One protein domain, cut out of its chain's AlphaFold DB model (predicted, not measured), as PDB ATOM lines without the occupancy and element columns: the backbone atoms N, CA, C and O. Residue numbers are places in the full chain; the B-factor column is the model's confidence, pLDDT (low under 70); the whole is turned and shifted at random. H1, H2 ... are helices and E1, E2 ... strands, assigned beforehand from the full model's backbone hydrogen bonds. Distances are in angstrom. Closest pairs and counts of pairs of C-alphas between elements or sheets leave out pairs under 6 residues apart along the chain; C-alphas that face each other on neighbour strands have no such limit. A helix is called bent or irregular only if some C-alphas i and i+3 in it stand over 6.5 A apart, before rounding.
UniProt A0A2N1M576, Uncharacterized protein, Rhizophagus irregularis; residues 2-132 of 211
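This is residues 2 to 132 of the 211 residues of an uncharacterized protein of Rhizophagus irregularis (UniProt A0A2N1M576). A two-stranded hairpin, E1 and E2, runs through the middle, with the long helix H1 over one side of it and a layer of loop, modelled with low confidence from residue 97 on and holding the short helix H5, on the other side. H3 crosses H1 steeply, while the short H2 and H4 pack on H1 towards its two ends; residues 83 to 121, with no named element, lead from the helical side to the loop side. The printed part has 131 residues, with five named helices and two named strands in the order H1, H2, E1, E2, H3, H4, H5; the sheet, E1 - E2, is antiparallel. The class is mostly helix, though under half of the residues are in named elements. The whole is compact, with a radius of gyration of the C-alphas of 14.9 A, and rounded, spanning 41 by 33 by 31 A.

Find C-alpha 38 at (159.304, 160.261, 113.330); from there E1 runs through residues 38 to 42, 13.4 A long, and E2, residues 51 to 55, returns over 13.3 A. Look next at C-alpha 8, at (177.198, 154.435, 118.990), where H1 begins; it takes residues 8 to 26 and is 27.4 A long. H2 is residues 31 to 36, 8.6 A. H3 is residues 63 to 77, 20.6 A, and H4 is residues 79 to 82, 4.8 A. H5, residues 122 to 125, spans 5.4 A and ends at C-alpha 125, (161.752, 161.934, 101.215).

Start at the hairpin E1 and E2, antiparallel at 161 degrees: N 39 and O 54 are 2.8 A apart and N 41 and O 52 2.9 A, both within hydrogen-bond range. Residues 41 to 42 of E1 also pair, antiparallel, with residues 112 to 113. H1 and E1 are near each other, and the closest C-alphas of H1 and E2, those of Cys 16 and Ile 53, are 7.4 A apart. H1 is the hub, touching three helices. With residues 14 to 22 alone it touches H3, closest at the C-alphas of Phe 19 and Val 73, 5.4 A, at a steep tilt of 60 degrees, opposite ways. With residues 20 to 24 alone it touches H2, closest at the C-alphas of Ile 20 and Ile 34, 6.8 A, at a steep tilt of 64 degrees. With residues 11 to 15 alone it touches H4, closest at the C-alphas of Val 11 and Phe 81, 5.8 A. H3 and H4 only just touch, only at the corner, with 3 pairs of C-alphas within 8 A, the closest being those of Tyr 74 and Gly 82, 5.0 A. H5 touches no helix and is apart from E1 and E2. In H1, H2 and H3 every O i to N i+4 pair is within hydrogen-bond range; H4 and H5 are too short for such a pair.

The C-alphas farthest apart, those of Thr 3 and Ser 132, are 46.5 A apart. The printed part has no cut, and its one long link is H4 to H5, 39 residues. The mean pLDDT of the printed part is 70.0; look for values under 70 in residues 2 to 6, 56 to 62 and 97 to 132, among others.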
ATOM      1  N   GLU A   2     185.950 152.363 118.126       37.62
ATOM      2  CA  GLU A   2     185.609 152.852 119.471       37.62
ATOM      3  C   GLU A   2     186.770 153.723 119.941       37.62
ATOM      4  O   GLU A   2     187.841 153.210 120.243       37.62
ATOM      5  N   THR A   3     186.599 155.040 119.946       42.31
ATOM      6  CA  THR A   3     187.642 155.966 120.421       42.31
ATOM      7  C   THR A   3     187.199 156.802 121.620       42.31
ATOM      8  O   THR A   3     187.926 157.693 122.039       42.31
ATOM      9  N   THR A   4     186.040 156.516 122.228       54.44
ATOM     10  CA  THR A   4     185.524 157.295 123.375       54.44
ATOM     11  C   THR A   4     184.773 156.489 124.443       54.44
ATOM     12  O   THR A   4     184.179 157.093 125.329       54.44
ATOM     13  N   GLY A   5     184.758 155.151 124.399       59.09
ATOM     14  CA  GLY A   5     184.040 154.320 125.386       59.09
ATOM     15  C   GLY A   5     182.505 154.433 125.357       59.09
ATOM     16  O   GLY A   5     181.825 153.663 126.024       59.09
ATOM     17  N   VAL A   6     181.938 155.345 124.558       63.69
ATOM     18  CA  VAL A   6     180.488 155.506 124.393       63.69
ATOM     19  C   VAL A   6     180.026 154.715 123.174       63.69
ATOM     20  O   VAL A   6     180.494 154.943 122.055       63.69
ATOM     21  N   LYS A   7     179.074 153.799 123.369       77.31
ATOM     22  CA  LYS A   7     178.532 152.981 122.279       77.31
ATOM     23  C   LYS A   7     177.713 153.843 121.323       77.31
ATOM     24  O   LYS A   7     176.836 154.592 121.744       77.31
ATOM     25  N   ALA A   8     177.926 153.680 120.017       72.12
ATOM     26  CA  ALA A   8     177.198 154.435 118.990       72.12
ATOM     27  C   ALA A   8     175.666 154.295 119.103       72.12
ATOM     28  O   ALA A   8     174.934 155.247 118.841       72.12
ATOM     29  N   GLN A   9     175.189 153.123 119.533       71.81
ATOM     30  CA  GLN A   9     173.773 152.874 119.808       71.81
ATOM     31  C   GLN A   9     173.259 153.741 120.962       71.81
ATOM     32  O   GLN A   9     172.201 154.348 120.843       71.81
ATOM     33  N   GLU A  10     174.016 153.851 122.052       77.50
ATOM     34  CA  GLU A  10     173.641 154.668 123.208       77.50
ATOM     35  C   GLU A  10     173.544 156.150 122.834       77.50
ATOM     36  O   GLU A  10     172.553 156.803 123.158       77.50
ATOM     37  N   VAL A  11     174.525 156.660 122.079       81.00
ATOM     38  CA  VAL A  11     174.496 158.032 121.542       81.00
ATOM     39  C   VAL A  11     173.216 158.268 120.743       81.00
ATOM     40  O   VAL A  11     172.505 159.242 120.983       81.00
ATOM     41  N   PHE A  12     172.908 157.358 119.817       81.44
ATOM     42  CA  PHE A  12     171.718 157.450 118.982       81.44
ATOM     43  C   PHE A  12     170.428 157.467 119.813       81.44
ATOM     44  O   PHE A  12     169.601 158.354 119.611       81.44
ATOM     45  N   PHE A  13     170.273 156.559 120.784       80.19
ATOM     46  CA  PHE A  13     169.077 156.514 121.634       80.19
ATOM     47  C   PHE A  13     168.901 157.785 122.463       80.19
ATOM     48  O   PHE A  13     167.791 158.312 122.543       80.19
ATOM     49  N   ARG A  14     169.982 158.309 123.054       83.75
ATOM     50  CA  ARG A  14     169.931 159.541 123.852       83.75
ATOM     51  C   ARG A  14     169.515 160.739 123.002       83.75
ATOM     52  O   ARG A  14     168.649 161.497 123.425       83.75
ATOM     53  N   ILE A  15     170.068 160.872 121.795       87.69
ATOM     54  CA  ILE A  15     169.708 161.958 120.870       87.69
ATOM     55  C   ILE A  15     168.266 161.807 120.374       87.69
ATOM     56  O   ILE A  15     167.525 162.786 120.390       87.69
ATOM     57  N   CYS A  16     167.835 160.600 119.988       84.19
ATOM     58  CA  CYS A  16     166.453 160.360 119.555       84.19
ATOM     59  C   CYS A  16     165.449 160.711 120.655       84.19
ATOM     60  O   CYS A  16     164.469 161.403 120.398       84.19
ATOM     61  N   LEU A  17     165.711 160.292 121.894       84.81
ATOM     62  CA  LEU A  17     164.842 160.612 123.022       84.81
ATOM     63  C   LEU A  17     164.754 162.125 123.254       84.81
ATOM     64  O   LEU A  17     163.666 162.653 123.477       84.81
ATOM     65  N   SER A  18     165.879 162.837 123.179       88.44
ATOM     66  CA  SER A  18     165.897 164.298 123.290       88.44
ATOM     67  C   SER A  18     165.166 164.992 122.149       88.44
ATOM     68  O   SER A  18     164.497 165.992 122.387       88.44
ATOM     69  N   PHE A  19     165.258 164.458 120.930       88.81
ATOM     70  CA  PHE A  19     164.537 164.963 119.765       88.81
ATOM     71  C   PHE A  19     163.021 164.845 119.958       88.81
ATOM     72  O   PHE A  19     162.306 165.834 119.828       88.81
ATOM     73  N   ILE A  20     162.538 163.673 120.378       84.25
ATOM     74  CA  ILE A  20     161.116 163.443 120.687       84.25
ATOM     75  C   ILE A  20     160.668 164.352 121.844       84.25
ATOM     76  O   ILE A  20     159.608 164.964 121.773       84.25
ATOM     77  N   ARG A  21     161.492 164.520 122.889       82.31
ATOM     78  CA  ARG A  21     161.211 165.457 123.993       82.31
ATOM     79  C   ARG A  21     161.130 166.909 123.532       82.31
ATOM     80  O   ARG A  21     160.313 167.653 124.061       82.31
ATOM     81  N   ALA A  22     161.983 167.323 122.599       86.50
ATOM     82  CA  ALA A  22     161.931 168.665 122.033       86.50
ATOM     83  C   ALA A  22     160.628 168.865 121.255       86.50
ATOM     84  O   ALA A  22     159.950 169.857 121.492       86.50
ATOM     85  N   LEU A  23     160.240 167.896 120.417       81.94
ATOM     86  CA  LEU A  23     158.962 167.907 119.697       81.94
ATOM     87  C   LEU A  23     157.769 167.975 120.649       81.94
ATOM     88  O   LEU A  23     156.907 168.824 120.475       81.94
ATOM     89  N   TYR A  24     157.761 167.164 121.704       80.88
ATOM     90  CA  TYR A  24     156.685 167.160 122.698       80.88
ATOM     91  C   TYR A  24     156.545 168.491 123.453       80.88
ATOM     92  O   TYR A  24     155.473 168.818 123.942       80.88
ATOM     93  N   ARG A  25     157.621 169.282 123.567       81.94
ATOM     94  CA  ARG A  25     157.559 170.614 124.194       81.94
ATOM     95  C   ARG A  25     156.956 171.683 123.291       81.94
ATOM     96  O   ARG A  25     156.488 172.688 123.811       81.94
ATOM     97  N   ILE A  26     157.056 171.512 121.975       76.25
ATOM     98  CA  ILE A  26     156.693 172.548 120.999       76.25
ATOM     99  C   ILE A  26     155.422 172.202 120.220       76.25
ATOM    100  O   ILE A  26     154.785 173.096 119.674       76.25
ATOM    101  N   LEU A  27     155.060 170.920 120.154       72.56
ATOM    102  CA  LEU A  27     153.855 170.438 119.498       72.56
ATOM    103  C   LEU A  27     152.763 170.175 120.525       72.56
ATOM    104  O   LEU A  27     152.991 169.562 121.563       72.56
ATOM    105  N   ASP A  28     151.554 170.581 120.167       72.69
ATOM    106  CA  ASP A  28     150.328 170.251 120.884       72.69
ATOM    107  C   ASP A  28     149.771 168.921 120.352       72.69
ATOM    108  O   ASP A  28     148.749 168.882 119.670       72.69
ATOM    109  N   CYS A  29     150.529 167.835 120.535       67.75
ATOM    110  CA  CYS A  29     150.146 166.496 120.084       67.75
ATOM    111  C   CYS A  29     150.624 165.399 121.041       67.75
ATOM    112  O   CYS A  29     151.503 165.606 121.884       67.75
ATOM    113  N   GLY A  30     150.040 164.206 120.907       73.12
ATOM    114  CA  GLY A  30     150.424 163.053 121.713       73.12
ATOM    115  C   GLY A  30     151.795 162.497 121.319       73.12
ATOM    116  O   GLY A  30     152.297 162.721 120.218       73.12
ATOM    117  N   TRP A  31     152.397 161.698 122.206       72.50
ATOM    118  CA  TRP A  31     153.635 160.967 121.894       72.50
ATOM    119  C   TRP A  31     153.462 160.007 120.709       72.50
ATOM    120  O   TRP A  31     154.417 159.766 119.977       72.50
ATOM    121  N   GLU A  32     152.256 159.476 120.505       69.38
ATOM    122  CA  GLU A  32     151.916 158.617 119.366       69.38
ATOM    123  C   GLU A  32     152.049 159.344 118.036       69.38
ATOM    124  O   GLU A  32     152.696 158.828 117.130       69.38
ATOM    125  N   ASP A  33     151.514 160.560 117.940       70.75
ATOM    126  CA  ASP A  33     151.617 161.382 116.734       70.75
ATOM    127  C   ASP A  33     153.083 161.705 116.434       70.75
ATOM    128  O   ASP A  33     153.541 161.580 115.295       70.75
ATOM    129  N   ILE A  34     153.852 162.010 117.488       75.19
ATOM    130  CA  ILE A  34     155.291 162.264 117.378       75.19
ATOM    131  C   ILE A  34     156.025 161.036 116.832       75.19
ATOM    132  O   ILE A  34     156.858 161.156 115.936       75.19
ATOM    133  N   LEU A  35     155.731 159.846 117.360       76.56
ATOM    134  CA  LEU A  35     156.367 158.604 116.919       76.56
ATOM    135  C   LEU A  35     155.933 158.200 115.505       76.56
ATOM    136  O   LEU A  35     156.771 157.745 114.727       76.56
ATOM    137  N   ASN A  36     154.664 158.403 115.149       75.31
ATOM    138  CA  ASN A  36     154.135 158.113 113.815       75.31
ATOM    139  C   ASN A  36     154.761 159.014 112.743       75.31
ATOM    140  O   ASN A  36     155.032 158.559 111.631       75.31
ATOM    141  N   GLY A  37     155.037 160.277 113.082       73.56
ATOM    142  CA  GLY A  37     155.735 161.210 112.201       73.56
ATOM    143  C   GLY A  37     157.263 161.114 112.245       73.56
ATOM    144  O   GLY A  37     157.928 161.785 111.454       73.56
ATOM    145  N   LEU A  38     157.852 160.332 113.158       80.25
ATOM    146  CA  LEU A  38     159.304 160.261 113.330       80.25
ATOM    147  C   LEU A  38     159.947 159.450 112.207       80.25
ATOM    148  O   LEU A  38     159.821 158.235 112.154       80.25
ATOM    149  N   VAL A  39     160.737 160.098 111.364       79.12
ATOM    150  CA  VAL A  39     161.474 159.453 110.279       79.12
ATOM    151  C   VAL A  39     162.947 159.373 110.650       79.12
ATOM    152  O   VAL A  39     163.603 160.384 110.895       79.12
ATOM    153  N   ILE A  40     163.500 158.161 110.659       80.69
ATOM    154  CA  ILE A  40     164.932 157.948 110.881       80.69
ATOM    155  C   ILE A  40     165.525 157.356 109.619       80.69
ATOM    156  O   ILE A  40     165.073 156.315 109.151       80.69
ATOM    157  N   ALA A  41     166.571 157.987 109.099       76.31
ATOM    158  CA  ALA A  41     167.318 157.489 107.958       76.31
ATOM    159  C   ALA A  41     168.800 157.326 108.305       76.31
ATOM    160  O   ALA A  41     169.367 158.100 109.070       76.31
ATOM    161  N   THR A  42     169.452 156.313 107.746       77.62
ATOM    162  CA  THR A  42     170.846 155.975 108.031       77.62
ATOM    163  C   THR A  42     171.654 155.867 106.749       77.62
ATOM    164  O   THR A  42     171.192 155.371 105.722       77.62
ATOM    165  N   SER A  43     172.894 156.341 106.804       72.44
ATOM    166  CA  SER A  43     173.922 155.958 105.833       72.44
ATOM    167  C   SER A  43     175.178 155.471 106.545       72.44
ATOM    168  O   SER A  43     176.295 155.772 106.117       72.44
ATOM    169  N   SER A  44     174.978 154.813 107.685       74.50
ATOM    170  CA  SER A  44     176.054 154.287 108.511       74.50
ATOM    171  C   SER A  44     176.867 153.222 107.770       74.50
ATOM    172  O   SER A  44     176.381 152.520 106.878       74.50
ATOM    173  N   ASP A  45     178.130 153.104 108.155       74.19
ATOM    174  CA  ASP A  45     179.074 152.093 107.705       74.19
ATOM    175  C   ASP A  45     180.017 151.680 108.849       74.19
ATOM    176  O   ASP A  45     179.994 152.310 109.908       74.19
ATOM    177  N   PRO A  46     180.839 150.626 108.683       73.81
ATOM    178  CA  PRO A  46     181.738 150.172 109.748       73.81
ATOM    179  C   PRO A  46     182.727 151.238 110.260       73.81
ATOM    180  O   PRO A  46     183.236 151.121 111.376       73.81
ATOM    181  N   SER A  47     183.002 152.273 109.460       77.12
ATOM    182  CA  SER A  47     183.882 153.395 109.800       77.12
ATOM    183  C   SER A  47     183.136 154.613 110.357       77.12
ATOM    184  O   SER A  47     183.730 155.397 111.097       77.12
ATOM    185  N   LYS A  48     181.843 154.782 110.042       78.31
ATOM    186  CA  LYS A  48     181.058 155.957 110.431       78.31
ATOM    187  C   LYS A  48     179.607 155.628 110.776       78.31
ATOM    188  O   LYS A  48     178.842 155.141 109.951       78.31
ATOM    189  N   CYS A  49     179.191 156.069 111.956       82.06
ATOM    190  CA  CYS A  49     177.789 156.155 112.344       82.06
ATOM    191  C   CYS A  49     177.174 157.460 111.799       82.06
ATOM    192  O   CYS A  49     177.714 158.541 112.035       82.06
ATOM    193  N   SER A  50     176.094 157.377 111.021       81.69
ATOM    194  CA  SER A  50     175.457 158.532 110.378       81.69
ATOM    195  C   SER A  50     173.948 158.336 110.294       81.69
ATOM    196  O   SER A  50     173.478 157.563 109.457       81.69
ATOM    197  N   TYR A  51     173.214 159.102 111.098       84.69
ATOM    198  CA  TYR A  51     171.755 159.122 111.121       84.69
ATOM    199  C   TYR A  51     171.223 160.512 110.783       84.69
ATOM    200  O   TYR A  51     171.828 161.518 111.144       84.69
ATOM    201  N   HIS A  52     170.088 160.550 110.100       84.00
ATOM    202  CA  HIS A  52     169.215 161.706 109.988       84.00
ATOM    203  C   HIS A  52     167.950 161.381 110.786       84.00
ATOM    204  O   HIS A  52     167.374 160.309 110.599       84.00
ATOM    205  N   ILE A  53     167.545 162.288 111.670       87.19
ATOM    206  CA  ILE A  53     166.300 162.194 112.436       87.19
ATOM    207  C   ILE A  53     165.433 163.356 111.967       87.19
ATOM    208  O   ILE A  53     165.870 164.506 111.988       87.19
ATOM    209  N   LEU A  54     164.245 163.039 111.480       81.88
ATOM    210  CA  LEU A  54     163.307 163.960 110.858       81.88
ATOM    211  C   LEU A  54     161.935 163.759 111.498       81.88
ATOM    212  O   LEU A  54     161.629 162.680 112.004       81.88
ATOM    213  N   TYR A  55     161.101 164.787 111.448       79.38
ATOM    214  CA  TYR A  55     159.701 164.683 111.832       79.38
ATOM    215  C   TYR A  55     158.840 165.180 110.678       79.38
ATOM    216  O   TYR A  55     158.925 166.345 110.304       79.38
ATOM    217  N   ALA A  56     158.065 164.276 110.082       67.81
ATOM    218  CA  ALA A  56     157.347 164.517 108.832       67.81
ATOM    219  C   ALA A  56     156.151 165.472 108.985       67.81
ATOM    220  O   ALA A  56     155.722 166.077 108.007       67.81
ATOM    221  N   LEU A  57     155.611 165.603 110.202       59.06
ATOM    222  CA  LEU A  57     154.343 166.290 110.462       59.06
ATOM    223  C   LEU A  57     154.503 167.725 110.994       59.06
ATOM    224  O   LEU A  57     153.495 168.393 111.203       59.06
ATOM    225  N   ALA A  58     155.730 168.219 111.218       59.25
ATOM    226  CA  ALA A  58     155.958 169.621 111.587       59.25
ATOM    227  C   ALA A  58     156.666 170.380 110.470       59.25
ATOM    228  O   ALA A  58     157.661 169.915 109.913       59.25
ATOM    229  N   LEU A  59     156.181 171.592 110.206       57.69
ATOM    230  CA  LEU A  59     156.847 172.543 109.335       57.69
ATOM    231  C   LEU A  59     157.713 173.477 110.185       57.69
ATOM    232  O   LEU A  59     157.191 174.275 110.958       57.69
ATOM    233  N   LEU A  60     159.031 173.391 110.021       65.38
ATOM    234  CA  LEU A  60     159.942 174.453 110.450       65.38
ATOM    235  C   LEU A  60     160.010 175.480 109.321       65.38
ATOM    236  O   LEU A  60     160.289 175.121 108.175       65.38
ATOM    237  N   ILE A  61     159.704 176.738 109.632       55.00
ATOM    238  CA  ILE A  61     159.416 177.769 108.626       55.00
ATOM    239  C   ILE A  61     160.709 178.309 108.004       55.00
ATOM    240  O   ILE A  61     160.728 178.673 106.827       55.00
ATOM    241  N   ASP A  62     161.809 178.328 108.761       66.06
ATOM    242  CA  ASP A  62     163.111 178.774 108.273       66.06
ATOM    243  C   ASP A  62     164.308 178.122 109.001       66.06
ATOM    244  O   ASP A  62     164.180 177.317 109.929       66.06
ATOM    245  N   HIS A  63     165.518 178.465 108.544       71.75
ATOM    246  CA  HIS A  63     166.768 177.961 109.117       71.75
ATOM    247  C   HIS A  63     167.042 178.479 110.540       71.75
ATOM    248  O   HIS A  63     167.756 177.817 111.292       71.75
ATOM    249  N   CYS A  64     166.473 179.624 110.938       76.19
ATOM    250  CA  CYS A  64     166.590 180.148 112.298       76.19
ATOM    251  C   CYS A  64     165.769 179.297 113.272       76.19
ATOM    252  O   CYS A  64     166.277 178.932 114.332       76.19
ATOM    253  N   GLU A  65     164.545 178.917 112.899       76.88
ATOM    254  CA  GLU A  65     163.711 177.994 113.675       76.88
ATOM    255  C   GLU A  65     164.345 176.605 113.762       76.88
ATOM    256  O   GLU A  65     164.430 176.030 114.849       76.88
ATOM    257  N   LEU A  66     164.880 176.085 112.651       80.31
ATOM    258  CA  LEU A  66     165.618 174.819 112.659       80.31
ATOM    259  C   LEU A  66     166.854 174.882 113.565       80.31
ATOM    260  O   LEU A  66     167.143 173.923 114.288       80.31
ATOM    261  N   LYS A  67     167.578 176.006 113.564       85.12
ATOM    262  CA  LYS A  67     168.718 176.223 114.459       85.12
ATOM    263  C   LYS A  67     168.277 176.242 115.919       85.12
ATOM    264  O   LYS A  67     168.848 175.513 116.723       85.12
ATOM    265  N   ALA A  68     167.246 177.010 116.261       84.19
ATOM    266  CA  ALA A  68     166.716 177.081 117.620       84.19
ATOM    267  C   ALA A  68     166.201 175.716 118.113       84.19
ATOM    268  O   ALA A  68     166.503 175.308 119.234       84.19
ATOM    269  N   PHE A  69     165.514 174.958 117.255       86.38
ATOM    270  CA  PHE A  69     165.106 173.588 117.553       86.38
ATOM    271  C   PHE A  69     166.313 172.664 117.791       86.38
ATOM    272  O   PHE A  69     166.350 171.926 118.774       86.38
ATOM    273  N   THR A  70     167.340 172.741 116.942       91.06
ATOM    274  CA  THR A  70     168.572 171.944 117.089       91.06
ATOM    275  C   THR A  70     169.291 172.251 118.407       91.06
ATOM    276  O   THR A  70     169.757 171.336 119.086       91.06
ATOM    277  N   GLU A  71     169.322 173.520 118.818       91.81
ATOM    278  CA  GLU A  71     169.872 173.941 120.113       91.81
ATOM    279  C   GLU A  71     169.035 173.445 121.302       91.81
ATOM    280  O   GLU A  71     169.593 173.041 122.327       91.81
ATOM    281  N   LEU A  72     167.706 173.395 121.173       90.69
ATOM    282  CA  LEU A  72     166.833 172.798 122.188       90.69
ATOM    283  C   LEU A  72     167.119 171.298 122.349       90.69
ATOM    284  O   LEU A  72     167.281 170.822 123.475       90.69
ATOM    285  N   VAL A  73     167.241 170.560 121.241       92.19
ATOM    286  CA  VAL A  73     167.606 169.133 121.266       92.19
ATOM    287  C   VAL A  73     168.982 168.942 121.904       92.19
ATOM    288  O   VAL A  73     169.141 168.064 122.755       92.19
ATOM    289  N   TYR A  74     169.964 169.777 121.553       94.38
ATOM    290  CA  TYR A  74     171.296 169.761 122.162       94.38
ATOM    291  C   TYR A  74     171.230 169.974 123.680       94.38
ATOM    292  O   TYR A  74     171.785 169.179 124.441       94.38
ATOM    293  N   THR A  75     170.485 170.986 124.122       92.06
ATOM    294  CA  THR A  75     170.320 171.328 125.542       92.06
ATOM    295  C   THR A  75     169.676 170.184 126.327       92.06
ATOM    296  O   THR A  75     170.156 169.834 127.401       92.06
ATOM    297  N   ILE A  76     168.630 169.549 125.784       87.69
ATOM    298  CA  ILE A  76     167.966 168.397 126.424       87.69
ATOM    299  C   ILE A  76     168.891 167.171 126.465       87.69
ATOM    300  O   ILE A  76     168.853 166.396 127.420       87.69
ATOM    301  N   THR A  77     169.721 166.994 125.437       89.31
ATOM    302  CA  THR A  77     170.663 165.870 125.326       89.31
ATOM    303  C   THR A  77     171.831 165.988 126.305       89.31
ATOM    304  O   THR A  77     172.334 164.969 126.785       89.31
ATOM    305  N   GLY A  78     172.258 167.217 126.601       91.25
ATOM    306  CA  GLY A  78     173.440 167.508 127.404       91.25
ATOM    307  C   GLY A  78     174.748 167.274 126.642       91.25
ATOM    308  O   GLY A  78     174.807 166.513 125.677       91.25
ATOM    309  N   GLU A  79     175.829 167.915 127.086       89.31
ATOM    310  CA  GLU A  79     177.110 167.981 126.361       89.31
ATOM    311  C   GLU A  79     177.706 166.601 126.016       89.31
ATOM    312  O   GLU A  79     178.184 166.393 124.895       89.31
ATOM    313  N   LYS A  80     177.609 165.627 126.940       88.56
ATOM    314  CA  LYS A  80     178.173 164.268 126.790       88.56
ATOM    315  C   LYS A  80     177.766 163.610 125.466       88.56
ATOM    316  O   LYS A  80     178.617 163.038 124.778       88.56
ATOM    317  N   PHE A  81     176.482 163.692 125.120       87.25
ATOM    318  CA  PHE A  81     175.919 163.095 123.905       87.25
ATOM    319  C   PHE A  81     175.598 164.147 122.832       87.25
ATOM    320  O   PHE A  81     175.608 163.841 121.642       87.25
ATOM    321  N   GLY A  82     175.377 165.401 123.226       88.81
ATOM    322  CA  GLY A  82     175.018 166.501 122.334       88.81
ATOM    323  C   GLY A  82     176.128 166.864 121.354       88.81
ATOM    324  O   GLY A  82     175.836 167.299 120.246       88.81
ATOM    325  N   LYS A  83     177.398 166.600 121.692       92.56
ATOM    326  CA  LYS A  83     178.540 166.804 120.781       92.56
ATOM    327  C   LYS A  83     178.463 166.013 119.466       92.56
ATOM    328  O   LYS A  83     179.213 166.305 118.541       92.56
ATOM    329  N   TYR A  84     177.598 164.999 119.389       90.81
ATOM    330  CA  TYR A  84     177.373 164.206 118.178       90.81
ATOM    331  C   TYR A  84     176.223 164.742 117.305       90.81
ATOM    332  O   TYR A  84     175.966 164.188 116.237       90.81
ATOM    333  N   ILE A  85     175.537 165.807 117.738       92.88
ATOM    334  CA  ILE A  85     174.521 166.518 116.954       92.88
ATOM    335  C   ILE A  85     175.229 167.535 116.052       92.88
ATOM    336  O   ILE A  85     176.027 168.347 116.522       92.88
ATOM    337  N   ASP A  86     174.921 167.513 114.754       91.00
ATOM    338  CA  ASP A  86     175.433 168.506 113.808       91.00
ATOM    339  C   ASP A  86     174.687 169.839 113.975       91.00
ATOM    340  O   ASP A  86     173.595 170.039 113.444       91.00
ATOM    341  N   ARG A  87     175.296 170.751 114.735       90.56
ATOM    342  CA  ARG A  87     174.780 172.105 114.993       90.56
ATOM    343  C   ARG A  87     175.092 173.101 113.871       90.56
ATOM    344  O   ARG A  87     174.629 174.236 113.925       90.56
ATOM    345  N   ILE A  88     175.891 172.705 112.876       85.69
ATOM    346  CA  ILE A  88     176.277 173.557 111.740       85.69
ATOM    347  C   ILE A  88     175.261 173.410 110.603       85.69
ATOM    348  O   ILE A  88     175.001 174.376 109.886       85.69
ATOM    349  N   LEU A  89     174.666 172.221 110.460       80.44
ATOM    350  CA  LEU A  89     173.693 171.915 109.411       80.44
ATOM    351  C   LEU A  89     172.532 172.924 109.292       80.44
ATOM    352  O   LEU A  89     172.195 173.233 108.154       80.44
ATOM    353  N   PRO A  90     171.952 173.490 110.374       74.75
ATOM    354  CA  PRO A  90     170.904 174.522 110.312       74.75
ATOM    355  C   PRO A  90     171.373 175.904 109.803       74.75
ATOM    356  O   PRO A  90     171.025 176.945 110.363       74.75
ATOM    357  N   GLY A  91     172.213 175.938 108.771       76.00
ATOM    358  CA  GLY A  91     172.675 177.155 108.115       76.00
ATOM    359  C   GLY A  91     171.708 177.650 107.040       76.00
ATOM    360  O   GLY A  91     170.820 176.930 106.583       76.00
ATOM    361  N   GLN A  92     171.902 178.886 106.587       67.62
ATOM    362  CA  GLN A  92     171.169 179.405 105.434       67.62
ATOM    363  C   GLN A  92     171.477 178.555 104.187       67.62
ATOM    364  O   GLN A  92     172.641 178.273 103.901       67.62
ATOM    365  N   ASN A  93     170.440 178.154 103.442       69.62
ATOM    366  CA  ASN A  93     170.547 177.338 102.221       69.62
ATOM    367  C   ASN A  93     171.317 176.016 102.406       69.62
ATOM    368  O   ASN A  93     172.061 175.587 101.519       69.62
ATOM    369  N   PHE A  94     171.171 175.369 103.566       70.12
ATOM    370  CA  PHE A  94     171.810 174.079 103.796       70.12
ATOM    371  C   PHE A  94     171.286 173.009 102.830       70.12
ATOM    372  O   PHE A  94     170.113 172.973 102.466       70.12
ATOM    373  N   ASN A  95     172.175 172.102 102.431       69.44
ATOM    374  CA  ASN A  95     171.818 170.977 101.576       69.44
ATOM    375  C   ASN A  95     171.618 169.727 102.433       69.44
ATOM    376  O   ASN A  95     172.574 169.223 103.030       69.44
ATOM    377  N   LEU A  96     170.400 169.185 102.447       71.00
ATOM    378  CA  LEU A  96     170.128 167.870 103.018       71.00
ATOM    379  C   LEU A  96     170.166 166.809 101.917       71.00
ATOM    380  O   LEU A  96     169.540 166.948 100.868       71.00
ATOM    381  N   ARG A  97     170.903 165.722 102.151       67.31
ATOM    382  CA  ARG A  97     170.921 164.593 101.215       67.31
ATOM    383  C   ARG A  97     169.543 163.923 101.196       67.31
ATOM    384  O   ARG A  97     169.092 163.465 102.243       67.31
ATOM    385  N   LEU A  98     168.958 163.800 100.005       61.56
ATOM    386  CA  LEU A  98     167.684 163.115  99.783       61.56
ATOM    387  C   LEU A  98     167.765 161.636 100.175       61.56
ATOM    388  O   LEU A  98     168.790 160.975  99.963       61.56
ATOM    389  N   ILE A  99     166.673 161.101 100.712       63.62
ATOM    390  CA  ILE A  99     166.536 159.660 100.950       63.62
ATOM    391  C   ILE A  99     166.584 158.944  99.592       63.62
ATOM    392  O   ILE A  99     166.148 159.490  98.582       63.62
ATOM    393  N   GLY A 100     167.230 157.782  99.522       54.97
ATOM    394  CA  GLY A 100     167.481 157.103  98.246       54.97
ATOM    395  C   GLY A 100     168.730 157.593  97.492       54.97
ATOM    396  O   GLY A 100     169.161 156.941  96.544       54.97
ATOM    397  N   SER A 101     169.380 158.681  97.929       55.75
ATOM    398  CA  SER A 101     170.564 159.237  97.252       55.75
ATOM    399  C   SER A 101     171.896 158.931  97.959       55.75
ATOM    400  O   SER A 101     171.942 158.579  99.143       55.75
ATOM    401  N   ALA A 102     173.010 159.071  97.229       60.84
ATOM    402  CA  ALA A 102     174.375 158.827  97.707       60.84
ATOM    403  C   ALA A 102     175.319 159.992  97.350       60.84
ATOM    404  O   ALA A 102     175.100 160.715  96.380       60.84
ATOM    405  N   LYS A 103     176.405 160.170  98.118       64.06
ATOM    406  CA  LYS A 103     177.414 161.207  97.828       64.06
ATOM    407  C   LYS A 103     178.229 160.835  96.583       64.06
ATOM    408  O   LYS A 103     178.763 159.729  96.505       64.06
ATOM    409  N   LYS A 104     178.381 161.778  95.647       60.66
ATOM    410  CA  LYS A 104     179.240 161.621  94.461       60.66
ATOM    411  C   LYS A 104     180.695 161.373  94.889       60.66
ATOM    412  O   LYS A 104     181.200 162.059  95.773       60.66
ATOM    413  N   GLY A 105     181.354 160.383  94.282       57.44
ATOM    414  CA  GLY A 105     182.775 160.078  94.516       57.44
ATOM    415  C   GLY A 105     183.103 159.332  95.818       57.44
ATOM    416  O   GLY A 105     184.270 159.065  96.076       57.44
ATOM    417  N   ARG A 106     182.107 158.968  96.638       57.78
ATOM    418  CA  ARG A 106     182.280 158.033  97.766       57.78
ATOM    419  C   ARG A 106     181.669 156.680  97.414       57.78
ATOM    420  O   ARG A 106     180.842 156.609  96.503       57.78
ATOM    421  N   VAL A 107     182.041 155.621  98.144       53.84
ATOM    422  CA  VAL A 107     181.351 154.318  98.064       53.84
ATOM    423  C   VAL A 107     179.847 154.587  98.139       53.84
ATOM    424  O   VAL A 107     179.386 155.233  99.083       53.84
ATOM    425  N   LYS A 108     179.107 154.184  97.097       49.91
ATOM    426  CA  LYS A 108     177.694 154.531  96.908       49.91
ATOM    427  C   LYS A 108     176.863 153.922  98.042       49.91
ATOM    428  O   LYS A 108     176.428 152.783  97.947       49.91
ATOM    429  N   ARG A 109     176.658 154.673  99.128       52.09
ATOM    430  CA  ARG A 109     175.730 154.317 100.209       52.09
ATOM    431  C   ARG A 109     174.501 155.196 100.132       52.09
ATOM    432  O   ARG A 109     174.576 156.414 100.323       52.09
ATOM    433  N   ILE A 110     173.401 154.532  99.817       52.72
ATOM    434  CA  ILE A 110     172.068 155.102  99.730       52.72
ATOM    435  C   ILE A 110     171.611 155.439 101.151       52.72
ATOM    436  O   ILE A 110     171.768 154.625 102.058       52.72
ATOM    437  N   LEU A 111     171.094 156.650 101.357       48.16
ATOM    438  CA  LEU A 111     170.381 156.985 102.588       48.16
ATOM    439  C   LEU A 111     169.090 156.158 102.629       48.16
ATOM    440  O   LEU A 111     168.244 156.328 101.756       48.16
ATOM    441  N   GLN A 112     168.965 155.258 103.600       49.72
ATOM    442  CA  GLN A 112     167.830 154.338 103.733       49.72
ATOM    443  C   GLN A 112     167.079 154.603 105.032       49.72
ATOM    444  O   GLN A 112     167.681 155.072 105.998       49.72
ATOM    445  N   PHE A 113     165.789 154.284 105.073       49.09
ATOM    446  CA  PHE A 113     165.018 154.315 106.312       49.09
ATOM    447  C   PHE A 113     165.564 153.285 107.307       49.09
ATOM    448  O   PHE A 113     165.948 152.177 106.943       49.09
ATOM    449  N   SER A 114     165.647 153.687 108.571       42.03
ATOM    450  CA  SER A 114     166.128 152.868 109.686       42.03
ATOM    451  C   SER A 114     164.986 152.310 110.539       42.03
ATOM    452  O   SER A 114     165.235 151.436 111.367       42.03
ATOM    453  N   LEU A 115     163.768 152.825 110.369       46.41
ATOM    454  CA  LEU A 115     162.536 152.349 110.997       46.41
ATOM    455  C   LEU A 115     161.522 152.058 109.889       46.41
ATOM    456  O   LEU A 115     161.370 152.872 108.983       46.41
ATOM    457  N   ASP A 116     160.845 150.912 109.971       46.84
ATOM    458  CA  ASP A 116     159.719 150.584 109.094       46.84
ATOM    459  C   ASP A 116     158.426 151.110 109.727       46.84
ATOM    460  O   ASP A 116     157.792 150.466 110.567       46.84
ATOM    461  N   ASN A 117     158.114 152.361 109.410       48.81
ATOM    462  CA  ASN A 117     156.943 153.092 109.883       48.81
ATOM    463  C   ASN A 117     156.048 153.546 108.716       48.81
ATOM    464  O   ASN A 117     155.323 154.527 108.845       48.81
ATOM    465  N   GLY A 118     156.115 152.853 107.574       48.25
ATOM    466  CA  GLY A 118     155.341 153.178 106.369       48.25
ATOM    467  C   GLY A 118     155.914 154.324 105.527       48.25
ATOM    468  O   GLY A 118     155.462 154.543 104.408       48.25
ATOM    469  N   TRP A 119     156.951 155.017 106.003       45.38
ATOM    470  CA  TRP A 119     157.621 156.078 105.255       45.38
ATOM    471  C   TRP A 119     158.747 155.489 104.402       45.38
ATOM    472  O   TRP A 119     159.899 155.649 104.750       45.38
ATOM    473  N   ASN A 120     158.463 154.742 103.332       52.66
ATOM    474  CA  ASN A 120     159.510 154.098 102.507       52.66
ATOM    475  C   ASN A 120     159.538 154.543 101.029       52.66
ATOM    476  O   ASN A 120     160.529 154.310 100.336       52.66
ATOM    477  N   GLU A 121     158.490 155.214 100.558       49.47
ATOM    478  CA  GLU A 121     158.394 155.762  99.202       49.47
ATOM    479  C   GLU A 121     159.231 157.037  98.978       49.47
ATOM    480  O   GLU A 121     159.562 157.777  99.903       49.47
ATOM    481  N   LEU A 122     159.572 157.325  97.716       41.00
ATOM    482  CA  LEU A 122     160.365 158.503  97.334       41.00
ATOM    483  C   LEU A 122     159.672 159.825  97.711       41.00
ATOM    484  O   LEU A 122     160.342 160.798  98.055       41.00
ATOM    485  N   ASP A 123     158.340 159.855  97.697       44.78
ATOM    486  CA  ASP A 123     157.560 161.035  98.075       44.78
ATOM    487  C   ASP A 123     157.614 161.332  99.580       44.78
ATOM    488  O   ASP A 123     157.491 162.490  99.980       44.78
ATOM    489  N   HIS A 124     157.947 160.337 100.405       45.09
ATOM    490  CA  HIS A 124     158.228 160.496 101.835       45.09
ATOM    491  C   HIS A 124     159.598 161.131 102.125       45.09
ATOM    492  O   HIS A 124     159.883 161.517 103.255       45.09
ATOM    493  N   ALA A 125     160.464 161.250 101.113       38.31
ATOM    494  CA  ALA A 125     161.752 161.934 101.215       38.31
ATOM    495  C   ALA A 125     161.647 163.456 101.032       38.31
ATOM    496  O   ALA A 125     162.657 164.161 101.140       38.31
ATOM    497  N   ARG A 126     160.453 163.966 100.703       33.38
ATOM    498  CA  ARG A 126     160.199 165.395 100.529       33.38
ATOM    499  C   ARG A 126     160.199 166.073 101.901       33.38
ATOM    500  O   ARG A 126     159.616 165.579 102.854       33.38
ATOM    501  N   VAL A 127     160.843 167.237 101.994       36.06
ATOM    502  CA  VAL A 127     160.935 168.051 103.230       36.06
ATOM    503  C   VAL A 127     159.583 168.702 103.590       36.06
ATOM    504  O   VAL A 127     159.471 169.405 104.586       36.06
ATOM    505  N   GLN A 128     158.542 168.468 102.788       34.66
ATOM    506  CA  GLN A 128     157.184 168.939 103.028       34.66
ATOM    507  C   GLN A 128     156.221 167.745 103.010       34.66
ATOM    508  O   GLN A 128     156.293 166.949 102.065       34.66
ATOM    509  N   PRO A 129     155.330 167.611 104.010       36.97
ATOM    510  CA  PRO A 129     154.292 166.591 103.981       36.97
ATOM    511  C   PRO A 129     153.369 166.797 102.767       36.97
ATOM    512  O   PRO A 129     153.135 167.939 102.355       36.97
ATOM    513  N   PRO A 130     152.843 165.716 102.166       37.62
ATOM    514  CA  PRO A 130     151.951 165.824 101.021       37.62
ATOM    515  C   PRO A 130     150.672 166.596 101.375       37.62
ATOM    516  O   PRO A 130     150.039 166.355 102.403       37.62
ATOM    517  N   THR A 131     150.268 167.509 100.487       39.88
ATOM    518  CA  THR A 131     149.110 168.414 100.647       39.88
ATOM    519  C   THR A 131     147.791 167.669 100.891       39.88
ATOM    520  O   THR A 131     146.862 168.222 101.474       39.88
ATOM    521  N   SER A 132     147.715 166.395 100.497       40.44
ATOM    522  CA  SER A 132     146.570 165.504 100.709       40.44
ATOM    523  C   SER A 132     146.266 165.198 102.178       40.44
ATOM    524  O   SER A 132     145.188 164.693 102.469       40.44
TER     525      SER A 132